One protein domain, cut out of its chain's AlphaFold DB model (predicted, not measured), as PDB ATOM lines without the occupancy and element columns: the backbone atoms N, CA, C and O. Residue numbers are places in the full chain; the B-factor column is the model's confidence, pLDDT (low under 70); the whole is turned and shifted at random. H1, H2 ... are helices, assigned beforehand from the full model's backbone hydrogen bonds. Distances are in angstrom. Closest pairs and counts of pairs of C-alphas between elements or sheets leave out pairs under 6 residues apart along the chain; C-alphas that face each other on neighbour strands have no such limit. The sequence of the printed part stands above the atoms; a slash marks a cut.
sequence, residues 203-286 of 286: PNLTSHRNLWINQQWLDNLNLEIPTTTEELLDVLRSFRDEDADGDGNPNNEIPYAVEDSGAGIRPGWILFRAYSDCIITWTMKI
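AT A GLANCE: This is residues 203 to 286 of the 286 residues of the protein "Bacterial extracellular solute-binding protein" of Eisenbergiella tayi (UniProt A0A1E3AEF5). This domain has little regular structure: the longest helix, H3, and shorter H2 sit at one end, tiny H1 lies at the other, and a long unnamed stretch folds through the body before residues 274 to 286 stick out as a free tail. The 84 printed residues hold three named helices, H1, H2, H3, and no named strand; the class is all helix, with 24 residues in named elements. It is only just loose, close to compact, with radius of gyration 14.3 A and spans of 38 by 34 by 32 A.

HOW THE PARTS SIT: H3, residues 229 to 241, only just touches H2, residues 215 to 221, with 3 pairs of C-alphas within 8 A, using residues 235 to 239 alone. The closest C-alphas, of Trp 217 and Phe 239, are 7.2 A apart. They run the same way at a steep tilt of 67 degrees, only just short of about perpendicular. H1, residues 203 to 206, is apart from both. In H2 and H3 every O i to N i+4 pair is within hydrogen-bond range; H1 is too short for one.

IN THESE COORDINATES: H3 spans 18.3 A, from C-alpha 229 at (14.161, -20.299, -18.280) to C-alpha 241 at (14.955, -4.657, -27.695). H2 spans 10.1 A and H1 5.0 A.

THE WHOLE: The printed part has no cut. Both links are short. Residues 203 to 209 and 259 to 286 have pLDDT under 70.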
ATOM      1  N   PRO A 203       0.175 -38.402 -26.993       63.28
ATOM      2  CA  PRO A 203       0.103 -37.270 -26.061       63.28
ATOM      3  C   PRO A 203       0.894 -36.019 -26.482       63.28
ATOM      4  O   PRO A 203       0.469 -34.895 -26.236       63.28
ATOM      5  N   ASN A 204       2.033 -36.191 -27.160       60.59
ATOM      6  CA  ASN A 204       2.844 -35.083 -27.680       60.59
ATOM      7  C   ASN A 204       2.226 -34.375 -28.905       60.59
ATOM      8  O   ASN A 204       2.610 -33.252 -29.216       60.59
ATOM      9  N   LEU A 205       1.273 -35.021 -29.583       60.72
ATOM     10  CA  LEU A 205       0.482 -34.465 -30.685       60.72
ATOM     11  C   LEU A 205      -0.867 -33.899 -30.208       60.72
ATOM     12  O   LEU A 205      -1.487 -33.122 -30.927       60.72
ATOM     13  N   THR A 206      -1.325 -34.269 -29.007       56.50
ATOM     14  CA  THR A 206      -2.562 -33.752 -28.384       56.50
ATOM     15  C   THR A 206      -2.304 -32.640 -27.371       56.50
ATOM     16  O   THR A 206      -3.207 -31.876 -27.026       56.50
ATOM     17  N   SER A 207      -1.061 -32.519 -26.907       56.88
ATOM     18  CA  SER A 207      -0.578 -31.384 -26.137       56.88
ATOM     19  C   SER A 207      -0.545 -30.142 -27.026       56.88
ATOM     20  O   SER A 207       0.448 -29.838 -27.679       56.88
ATOM     21  N   HIS A 208      -1.612 -29.346 -26.984       57.16
ATOM     22  CA  HIS A 208      -1.617 -27.969 -27.498       57.16
ATOM     23  C   HIS A 208      -0.737 -27.015 -26.658       57.16
ATOM     24  O   HIS A 208      -0.949 -25.808 -26.682       57.16
ATOM     25  N   ARG A 209       0.199 -27.554 -25.862       63.28
ATOM     26  CA  ARG A 209       1.078 -26.831 -24.934       63.28
ATOM     27  C   ARG A 209       2.548 -26.913 -25.343       63.28
ATOM     28  O   ARG A 209       3.433 -26.897 -24.492       63.28
ATOM     29  N   ASN A 210       2.802 -27.098 -26.633       71.69
ATOM     30  CA  ASN A 210       4.161 -27.084 -27.148       71.69
ATOM     31  C   ASN A 210       4.642 -25.631 -27.200       71.69
ATOM     32  O   ASN A 210       3.908 -24.753 -27.653       71.69
ATOM     33  N   LEU A 211       5.867 -25.394 -26.735       77.12
ATOM     34  CA  LEU A 211       6.534 -24.111 -26.906       77.12
ATOM     35  C   LEU A 211       7.111 -24.043 -28.319       77.12
ATOM     36  O   LEU A 211       7.664 -25.022 -28.819       77.12
ATOM     37  N   TRP A 212       6.978 -22.878 -28.938       82.75
ATOM     38  CA  TRP A 212       7.524 -22.581 -30.255       82.75
ATOM     39  C   TRP A 212       8.376 -21.325 -30.124       82.75
ATOM     40  O   TRP A 212       8.035 -20.436 -29.345       82.75
ATOM     41  N   ILE A 213       9.477 -21.253 -30.864       89.69
ATOM     42  CA  ILE A 213      10.343 -20.076 -30.913       89.69
ATOM     43  C   ILE A 213      10.675 -19.765 -32.371       89.69
ATOM     44  O   ILE A 213      10.749 -20.675 -33.199       89.69
ATOM     45  N   ASN A 214      10.816 -18.482 -32.702       93.56
ATOM     46  CA  ASN A 214      11.111 -18.061 -34.063       93.56
ATOM     47  C   ASN A 214      12.596 -18.299 -34.376       93.56
ATOM     48  O   ASN A 214      13.456 -17.548 -33.921       93.56
ATOM     49  N   GLN A 215      12.888 -19.342 -35.159       94.19
ATOM     50  CA  GLN A 215      14.261 -19.675 -35.541       94.19
ATOM     51  C   GLN A 215      14.925 -18.558 -36.359       94.19
ATOM     52  O   GLN A 215      16.097 -18.277 -36.150       94.19
ATOM     53  N   GLN A 216      14.180 -17.873 -37.232       95.06
ATOM     54  CA  GLN A 216      14.735 -16.786 -38.041       95.06
ATOM     55  C   GLN A 216      15.215 -15.621 -37.168       95.06
ATOM     56  O   GLN A 216      16.247 -15.025 -37.451       95.06
ATOM     57  N   TRP A 217      14.483 -15.312 -36.097       95.75
ATOM     58  CA  TRP A 217      14.856 -14.251 -35.160       95.75
ATOM     59  C   TRP A 217      16.097 -14.616 -34.343       95.75
ATOM     60  O   TRP A 217      16.951 -13.763 -34.112       95.75
ATOM     61  N   LEU A 218      16.240 -15.887 -33.953       95.88
ATOM     62  CA  LEU A 218      17.480 -16.379 -33.345       95.88
ATOM     63  C   LEU A 218      18.664 -16.202 -34.303       95.88
ATOM     64  O   LEU A 218      19.696 -15.668 -33.907       95.88
ATOM     65  N   ASP A 219      18.494 -16.593 -35.567       95.81
ATOM     66  CA  ASP A 219      19.550 -16.517 -36.578       95.81
ATOM     67  C   ASP A 219      19.944 -15.058 -36.888       95.81
ATOM     68  O   ASP A 219      21.132 -14.750 -36.979       95.81
ATOM     69  N   ASN A 220      18.972 -14.142 -36.986       94.19
ATOM     70  CA  ASN A 220      19.208 -12.711 -37.218       94.19
ATOM     71  C   ASN A 220      20.051 -12.073 -36.103       94.19
ATOM     72  O   ASN A 220      20.949 -11.276 -36.378       94.19
ATOM     73  N   LEU A 221      19.782 -12.452 -34.850       94.81
ATOM     74  CA  LEU A 221      20.454 -11.919 -33.664       94.81
ATOM     75  C   LEU A 221      21.672 -12.756 -33.228       94.81
ATOM     76  O   LEU A 221      22.358 -12.403 -32.272       94.81
ATOM     77  N   ASN A 222      21.986 -13.841 -33.947       96.69
ATOM     78  CA  ASN A 222      23.026 -14.817 -33.600       96.69
ATOM     79  C   ASN A 222      22.863 -15.412 -32.186       96.69
ATOM     80  O   ASN A 222      23.841 -15.584 -31.455       96.69
ATOM     81  N   LEU A 223      21.627 -15.720 -31.800       95.75
ATOM     82  CA  LEU A 223      21.278 -16.333 -30.519       95.75
ATOM     83  C   LEU A 223      21.146 -17.854 -30.657       95.75
ATOM     84  O   LEU A 223      20.675 -18.369 -31.670       95.75
ATOM     85  N   GLU A 224      21.524 -18.589 -29.613       95.44
ATOM     86  CA  GLU A 224      21.292 -20.035 -29.539       95.44
ATOM     87  C   GLU A 224      19.872 -20.355 -29.045       95.44
ATOM     88  O   GLU A 224      19.205 -19.531 -28.413       95.44
ATOM     89  N   ILE A 225      19.397 -21.579 -29.314       94.50
ATOM     90  CA  ILE A 225      18.113 -22.057 -28.782       94.50
ATOM     91  C   ILE A 225      18.225 -22.152 -27.249       94.50
ATOM     92  O   ILE A 225      19.083 -22.894 -26.763       94.50
ATOM     93  N   PRO A 226      17.354 -21.475 -26.477       92.81
ATOM     94  CA  PRO A 226      17.448 -21.472 -25.023       92.81
ATOM     95  C   PRO A 226      17.110 -22.848 -24.439       92.81
ATOM     96  O   PRO A 226      16.140 -23.501 -24.833       92.81
ATOM     97  N   THR A 227      17.895 -23.268 -23.453       93.56
ATOM     98  CA  THR A 227      17.757 -24.539 -22.727       93.56
ATOM     99  C   THR A 227      17.302 -24.352 -21.279       93.56
ATOM    100  O   THR A 227      16.844 -25.308 -20.647       93.56
ATOM    101  N   THR A 228      17.370 -23.119 -20.767       93.94
ATOM    102  CA  THR A 228      16.910 -22.724 -19.429       93.94
ATOM    103  C   THR A 228      15.885 -21.589 -19.488       93.94
ATOM    104  O   THR A 228      15.728 -20.902 -20.497       93.94
ATOM    105  N   THR A 229      15.144 -21.389 -18.397       91.00
ATOM    106  CA  THR A 229      14.161 -20.299 -18.280       91.00
ATOM    107  C   THR A 229      14.805 -18.917 -18.304       91.00
ATOM    108  O   THR A 229      14.223 -17.971 -18.827       91.00
ATOM    109  N   GLU A 230      16.006 -18.810 -17.752       96.06
ATOM    110  CA  GLU A 230      16.829 -17.612 -17.732       96.06
ATOM    111  C   GLU A 230      17.312 -17.271 -19.145       96.06
ATOM    112  O   GLU A 230      17.107 -16.146 -19.593       96.06
ATOM    113  N   GLU A 231      17.831 -18.257 -19.886       94.06
ATOM    114  CA  GLU A 231      18.202 -18.089 -21.300       94.06
ATOM    115  C   GLU A 231      16.998 -17.688 -22.154       94.06
ATOM    116  O   GLU A 231      17.101 -16.793 -22.987       94.06
ATOM    117  N   LEU A 232      15.835 -18.304 -21.924       94.25
ATOM    118  CA  LEU A 232      14.611 -17.926 -22.625       94.25
ATOM    119  C   LEU A 232      14.237 -16.470 -22.332       94.25
ATOM    120  O   LEU A 232      13.868 -15.745 -23.249       94.25
ATOM    121  N   LEU A 233      14.333 -16.022 -21.078       95.06
ATOM    122  CA  LEU A 233      14.033 -14.636 -20.718       95.06
ATOM    123  C   LEU A 233      14.979 -13.651 -21.411       95.06
ATOM    124  O   LEU A 233      14.531 -12.591 -21.845       95.06
ATOM    125  N   ASP A 234      16.258 -13.994 -21.519       97.06
ATOM    126  CA  ASP A 234      17.242 -13.155 -22.194       97.06
ATOM    127  C   ASP A 234      17.004 -13.120 -23.710       97.06
ATOM    128  O   ASP A 234      16.960 -12.034 -24.284       97.06
ATOM    129  N   VAL A 235      16.687 -14.256 -24.339       96.19
ATOM    130  CA  VAL A 235      16.268 -14.306 -25.753       96.19
ATOM    131  C   VAL A 235      15.012 -13.462 -25.999       96.19
ATOM    132  O   VAL A 235      14.959 -12.691 -26.952       96.19
ATOM    133  N   LEU A 236      14.005 -13.554 -25.126       95.31
ATOM    134  CA  LEU A 236      12.778 -12.759 -25.242       95.31
ATOM    135  C   LEU A 236      13.024 -11.257 -25.040       95.31
ATOM    136  O   LEU A 236      12.287 -10.440 -25.592       95.31
ATOM    137  N   ARG A 237      14.034 -10.872 -24.251       95.75
ATOM    138  CA  ARG A 237      14.466  -9.471 -24.136       95.75
ATOM    139  C   ARG A 237      15.142  -9.007 -25.416       95.75
ATOM    140  O   ARG A 237      14.774  -7.946 -25.902       95.75
ATOM    141  N   SER A 238      16.030  -9.811 -25.994       95.00
ATOM    142  CA  SER A 238      16.631  -9.507 -27.296       95.00
ATOM    143  C   SER A 238      15.573  -9.372 -28.389       95.00
ATOM    144  O   SER A 238      15.576  -8.376 -29.088       95.00
ATOM    145  N   PHE A 239      14.571 -10.254 -28.456       94.88
ATOM    146  CA  PHE A 239      13.451 -10.095 -29.400       94.88
ATOM    147  C   PHE A 239      12.630  -8.814 -29.205       94.88
ATOM    148  O   PHE A 239      11.907  -8.428 -30.109       94.88
ATOM    149  N   ARG A 240      12.655  -8.207 -28.012       92.75
ATOM    150  CA  ARG A 240      11.930  -6.964 -27.712       92.75
ATOM    151  C   ARG A 240      12.760  -5.727 -28.025       92.75
ATOM    152  O   ARG A 240      12.204  -4.691 -28.351       92.75
ATOM    153  N   ASP A 241      14.050  -5.804 -27.717       94.12
ATOM    154  CA  ASP A 241      14.955  -4.657 -27.695       94.12
ATOM    155  C   ASP A 241      15.770  -4.549 -28.993       94.12
ATOM    156  O   ASP A 241      16.343  -3.496 -29.277       94.12
ATOM    157  N   GLU A 242      15.829  -5.632 -29.766       91.25
ATOM    158  CA  GLU A 242      16.552  -5.752 -31.024       91.25
ATOM    159  C   GLU A 242      15.553  -6.032 -32.154       91.25
ATOM    160  O   GLU A 242      14.571  -6.742 -31.955       91.25
ATOM    161  N   ASP A 243      15.829  -5.455 -33.327       91.94
ATOM    162  CA  ASP A 243      15.066  -5.605 -34.576       91.94
ATOM    163  C   ASP A 243      15.185  -7.052 -35.078       91.94
ATOM    164  O   ASP A 243      16.047  -7.398 -35.893       91.94
ATOM    165  N   ALA A 244      14.401  -7.936 -34.465       92.12
ATOM    166  CA  ALA A 244      14.559  -9.376 -34.581       92.12
ATOM    167  C   ALA A 244      14.053  -9.878 -35.934       92.12
ATOM    168  O   ALA A 244      14.554 -10.887 -36.445       92.12
ATOM    169  N   ASP A 245      13.087  -9.179 -36.536       92.12
ATOM    170  CA  ASP A 245      12.600  -9.472 -37.880       92.12
ATOM    171  C   ASP A 245      13.393  -8.765 -38.997       92.12
ATOM    172  O   ASP A 245      13.385  -9.249 -40.134       92.12
ATOM    173  N   GLY A 246      14.180  -7.738 -38.656       91.19
ATOM    174  CA  GLY A 246      15.091  -7.041 -39.560       91.19
ATOM    175  C   GLY A 246      14.403  -5.990 -40.434       91.19
ATOM    176  O   GLY A 246      14.921  -5.668 -41.512       91.19
ATOM    177  N   ASP A 247      13.230  -5.492 -40.035       91.25
ATOM    178  CA  ASP A 247      12.452  -4.493 -40.771       91.25
ATOM    179  C   ASP A 247      12.884  -3.036 -40.499       91.25
ATOM    180  O   ASP A 247      12.435  -2.103 -41.180       91.25
ATOM    181  N   GLY A 248      13.814  -2.835 -39.563       90.56
ATOM    182  CA  GLY A 248      14.343  -1.537 -39.154       90.56
ATOM    183  C   GLY A 248      13.568  -0.866 -38.017       90.56
ATOM    184  O   GLY A 248      13.862   0.294 -37.701       90.56
ATOM    185  N   ASN A 249      12.592  -1.537 -37.400       89.56
ATOM    186  CA  ASN A 249      11.778  -1.016 -36.309       89.56
ATOM    187  C   ASN A 249      11.733  -1.980 -35.101       89.56
ATOM    188  O   ASN A 249      10.774  -2.726 -34.963       89.56
ATOM    189  N   PRO A 250      12.629  -1.824 -34.109       86.56
ATOM    190  CA  PRO A 250      12.759  -2.743 -32.966       86.56
ATOM    191  C   PRO A 250      11.645  -2.613 -31.905       86.56
ATOM    192  O   PRO A 250      11.866  -2.875 -30.731       86.56
ATOM    193  N   ASN A 251      10.487  -2.038 -32.243       88.19
ATOM    194  CA  ASN A 251       9.399  -1.785 -31.286       88.19
ATOM    195  C   ASN A 251       8.069  -2.424 -31.707       88.19
ATOM    196  O   ASN A 251       7.035  -2.117 -31.103       88.19
ATOM    197  N   ASN A 252       8.044  -3.228 -32.771       88.44
ATOM    198  CA  ASN A 252       6.830  -3.895 -33.253       88.44
ATOM    199  C   ASN A 252       6.822  -5.403 -32.962       88.44
ATOM    200  O   ASN A 252       5.783  -6.046 -33.145       88.44
ATOM    201  N   GLU A 253       7.918  -5.954 -32.449       89.69
ATOM    202  CA  GLU A 253       8.016  -7.345 -32.061       89.69
ATOM    203  C   GLU A 253       7.212  -7.641 -30.793       89.69
ATOM    204  O   GLU A 253       7.200  -6.899 -29.807       89.69
ATOM    205  N   ILE A 254       6.541  -8.793 -30.808       92.75
ATOM    206  CA  ILE A 254       5.881  -9.374 -29.639       92.75
ATOM    207  C   ILE A 254       6.666 -10.641 -29.281       92.75
ATOM    208  O   ILE A 254       6.416 -11.689 -29.878       92.75
ATOM    209  N   PRO A 255       7.610 -10.576 -28.321       89.25
ATOM    210  CA  PRO A 255       8.497 -11.699 -28.007       89.25
ATOM    211  C   PRO A 255       7.754 -12.947 -27.538       89.25
ATOM    212  O   PRO A 255       8.170 -14.071 -27.810       89.25
ATOM    213  N   TYR A 256       6.657 -12.751 -26.803       88.81
ATOM    214  CA  TYR A 256       5.882 -13.830 -26.214       88.81
ATOM    215  C   TYR A 256       4.388 -13.549 -26.334       88.81
ATOM    216  O   TYR A 256       3.894 -12.522 -25.866       88.81
ATOM    217  N   ALA A 257       3.670 -14.493 -26.932       82.31
ATOM    218  CA  ALA A 257       2.223 -14.475 -27.060       82.31
ATOM    219  C   ALA A 257       1.657 -15.854 -26.718       82.31
ATOM    220  O   ALA A 257       2.307 -16.882 -26.915       82.31
ATOM    221  N   VAL A 258       0.427 -15.862 -26.213       73.75
ATOM    222  CA  VAL A 258      -0.338 -17.078 -25.932       73.75
ATOM    223  C   VAL A 258      -1.700 -16.963 -26.598       73.75
ATOM    224  O   VAL A 258      -2.334 -15.909 -26.529       73.75
ATOM    225  N   GLU A 259      -2.162 -18.033 -27.239       62.97
ATOM    226  CA  GLU A 259      -3.542 -18.122 -27.700       62.97
ATOM    227  C   GLU A 259      -4.429 -18.627 -26.556       62.97
ATOM    228  O   GLU A 259      -4.358 -19.788 -26.142       62.97
ATOM    229  N   ASP A 260      -5.322 -17.769 -26.065       57.12
ATOM    230  CA  ASP A 260      -6.458 -18.234 -25.274       57.12
ATOM    231  C   ASP A 260      -7.595 -18.627 -26.223       57.12
ATOM    232  O   ASP A 260      -8.464 -17.830 -26.570       57.12
ATOM    233  N   SER A 261      -7.581 -19.881 -26.674       54.03
ATOM    234  CA  SER A 261      -8.617 -20.443 -27.556       54.03
ATOM    235  C   SER A 261      -9.965 -20.682 -26.845       54.03
ATOM    236  O   SER A 261     -10.816 -21.416 -27.351       54.03
ATOM    237  N   GLY A 262     -10.182 -20.112 -25.650       44.97
ATOM    238  CA  GLY A 262     -11.387 -20.322 -24.840       44.97
ATOM    239  C   GLY A 262     -11.478 -21.728 -24.235       44.97
ATOM    240  O   GLY A 262     -12.512 -22.121 -23.696       44.97
ATOM    241  N   ALA A 263     -10.392 -22.501 -24.314       42.66
ATOM    242  CA  ALA A 263     -10.264 -23.856 -23.785       42.66
ATOM    243  C   ALA A 263      -9.223 -23.937 -22.646       42.66
ATOM    244  O   ALA A 263      -8.599 -24.988 -22.444       42.66
ATOM    245  N   GLY A 264      -9.057 -22.819 -21.924       44.22
ATOM    246  CA  GLY A 264      -8.055 -22.580 -20.882       44.22
ATOM    247  C   GLY A 264      -6.748 -22.018 -21.444       44.22
ATOM    248  O   GLY A 264      -6.478 -22.183 -22.630       44.22
ATOM    249  N   ILE A 265      -5.926 -21.400 -20.578       37.69
ATOM    250  CA  ILE A 265      -4.586 -20.898 -20.930       37.69
ATOM    251  C   ILE A 265      -3.771 -22.061 -21.499       37.69
ATOM    252  O   ILE A 265      -3.288 -22.940 -20.781       37.69
ATOM    253  N   ARG A 266      -3.655 -22.081 -22.822       45.72
ATOM    254  CA  ARG A 266      -2.846 -23.024 -23.577       45.72
ATOM    255  C   ARG A 266      -1.664 -22.210 -24.087       45.72
ATOM    256  O   ARG A 266      -1.874 -21.331 -24.912       45.72
ATOM    257  N   PRO A 267      -0.431 -22.436 -23.606       42.56
ATOM    258  CA  PRO A 267       0.735 -21.903 -24.295       42.56
ATOM    259  C   PRO A 267       0.827 -22.609 -25.653       42.56
ATOM    260  O   PRO A 267       1.420 -23.675 -25.774       42.56
ATOM    261  N   GLY A 268       0.142 -22.065 -26.652       34.94
ATOM    262  CA  GLY A 268       0.075 -22.591 -28.001       34.94
ATOM    263  C   GLY A 268      -0.279 -21.476 -28.976       34.94
ATOM    264  O   GLY A 268      -1.054 -20.596 -28.633       34.94
ATOM    265  N   TRP A 269       0.315 -21.567 -30.169       33.81
ATOM    266  CA  TRP A 269       0.086 -20.749 -31.365       33.81
ATOM    267  C   TRP A 269       0.622 -19.318 -31.255       33.81
ATOM    268  O   TRP A 269      -0.076 -18.365 -30.925       33.81
ATOM    269  N   ILE A 270       1.902 -19.170 -31.608       39.81
ATOM    270  CA  ILE A 270       2.489 -17.866 -31.918       39.81
ATOM    271  C   ILE A 270       2.092 -17.532 -33.359       39.81
ATOM    272  O   ILE A 270       2.759 -17.914 -34.319       39.81
ATOM    273  N   LEU A 271       0.947 -16.869 -33.511       33.78
ATOM    274  CA  LEU A 271       0.572 -16.197 -34.752       33.78
ATOM    275  C   LEU A 271       1.324 -14.866 -34.816       33.78
ATOM    276  O   LEU A 271       0.919 -13.890 -34.187       33.78
ATOM    277  N   PHE A 272       2.402 -14.812 -35.598       37.16
ATOM    278  CA  PHE A 272       2.927 -13.527 -36.046       37.16
ATOM    279  C   PHE A 272       2.025 -12.982 -37.150       37.16
ATOM    280  O   PHE A 272       1.794 -13.609 -38.185       37.16
ATOM    281  N   ARG A 273       1.484 -11.793 -36.902       29.08
ATOM    282  CA  ARG A 273       0.734 -11.015 -37.877       29.08
ATOM    283  C   ARG A 273       1.730 -10.293 -38.787       29.08
ATOM    284  O   ARG A 273       2.105  -9.171 -38.490       29.08
ATOM    285  N   ALA A 274       2.074 -10.895 -39.920       32.09
ATOM    286  CA  ALA A 274       2.505 -10.155 -41.105       32.09
ATOM    287  C   ALA A 274       1.463 -10.400 -42.200       32.09
ATOM    288  O   ALA A 274       1.406 -11.456 -42.826       32.09
ATOM    289  N   TYR A 275       0.552  -9.445 -42.366       34.06
ATOM    290  CA  TYR A 275      -0.421  -9.464 -43.450       34.06
ATOM    291  C   TYR A 275       0.300  -9.067 -44.743       34.06
ATOM    292  O   TYR A 275       0.304  -7.894 -45.096       34.06
ATOM    293  N   SER A 276       0.923 -10.032 -45.419       32.28
ATOM    294  CA  SER A 276       1.241  -9.966 -46.853       32.28
ATOM    295  C   SER A 276       1.875 -11.282 -47.317       32.28
ATOM    296  O   SER A 276       3.030 -11.558 -47.021       32.28
ATOM    297  N   ASP A 277       1.076 -12.086 -48.021       35.91
ATOM    298  CA  ASP A 277       1.467 -13.092 -49.015       35.91
ATOM    299  C   ASP A 277       2.695 -13.974 -48.726       35.91
ATOM    300  O   ASP A 277       3.759 -13.771 -49.304       35.91
ATOM    301  N   CYS A 278       2.526 -15.062 -47.964       27.69
ATOM    302  CA  CYS A 278       3.258 -16.298 -48.268       27.69
ATOM    303  C   CYS A 278       2.605 -17.529 -47.622       27.69
ATOM    304  O   CYS A 278       2.552 -17.673 -46.402       27.69
ATOM    305  N   ILE A 279       2.126 -18.446 -48.461       32.97
ATOM    306  CA  ILE A 279       1.800 -19.822 -48.078       32.97
ATOM    307  C   ILE A 279       3.125 -20.495 -47.697       32.97
ATOM    308  O   ILE A 279       3.908 -20.859 -48.573       32.97
ATOM    309  N   ILE A 280       3.401 -20.649 -46.399       29.69
ATOM    310  CA  ILE A 280       4.570 -21.407 -45.941       29.69
ATOM    311  C   ILE A 280       4.254 -22.898 -46.093       29.69
ATOM    312  O   ILE A 280       3.513 -23.506 -45.321       29.69
ATOM    313  N   THR A 281       4.810 -23.473 -47.154       25.17
ATOM    314  CA  THR A 281       4.866 -24.905 -47.443       25.17
ATOM    315  C   THR A 281       5.651 -25.657 -46.370       25.17
ATOM    316  O   THR A 281       6.827 -25.382 -46.134       25.17
ATOM    317  N   TRP A 282       5.018 -26.664 -45.771       25.45
ATOM    318  CA  TRP A 282       5.653 -27.626 -44.877       25.45
ATOM    319  C   TRP A 282       6.643 -28.505 -45.650       25.45
ATOM    320  O   TRP A 282       6.240 -29.236 -46.553       25.45
ATOM    321  N   THR A 283       7.923 -28.500 -45.269       24.44
ATOM    322  CA  THR A 283       8.849 -29.583 -45.638       24.44
ATOM    323  C   THR A 283       9.239 -30.339 -44.378       24.44
ATOM    324  O   THR A 283      10.160 -29.959 -43.664       24.44
ATOM    325  N   MET A 284       8.517 -31.423 -44.099       22.12
ATOM    326  CA  MET A 284       8.945 -32.441 -43.143       22.12
ATOM    327  C   MET A 284       9.916 -33.367 -43.885       22.12
ATOM    328  O   MET A 284       9.502 -34.108 -44.777       22.12
ATOM    329  N   LYS A 285      11.211 -33.310 -43.562       22.31
ATOM    330  CA  LYS A 285      12.139 -34.392 -43.912       22.31
ATOM    331  C   LYS A 285      12.022 -35.467 -42.831       22.31
ATOM    332  O   LYS A 285      12.204 -35.163 -41.656       22.31
ATOM    333  N   ILE A 286      11.645 -36.669 -43.266       38.56
ATOM    334  CA  ILE A 286      11.668 -37.925 -42.500       38.56
ATOM    335  C   ILE A 286      13.126 -38.324 -42.260       38.56
ATOM    336  O   ILE A 286      13.929 -38.127 -43.203       38.56
TER     337      ILE A 286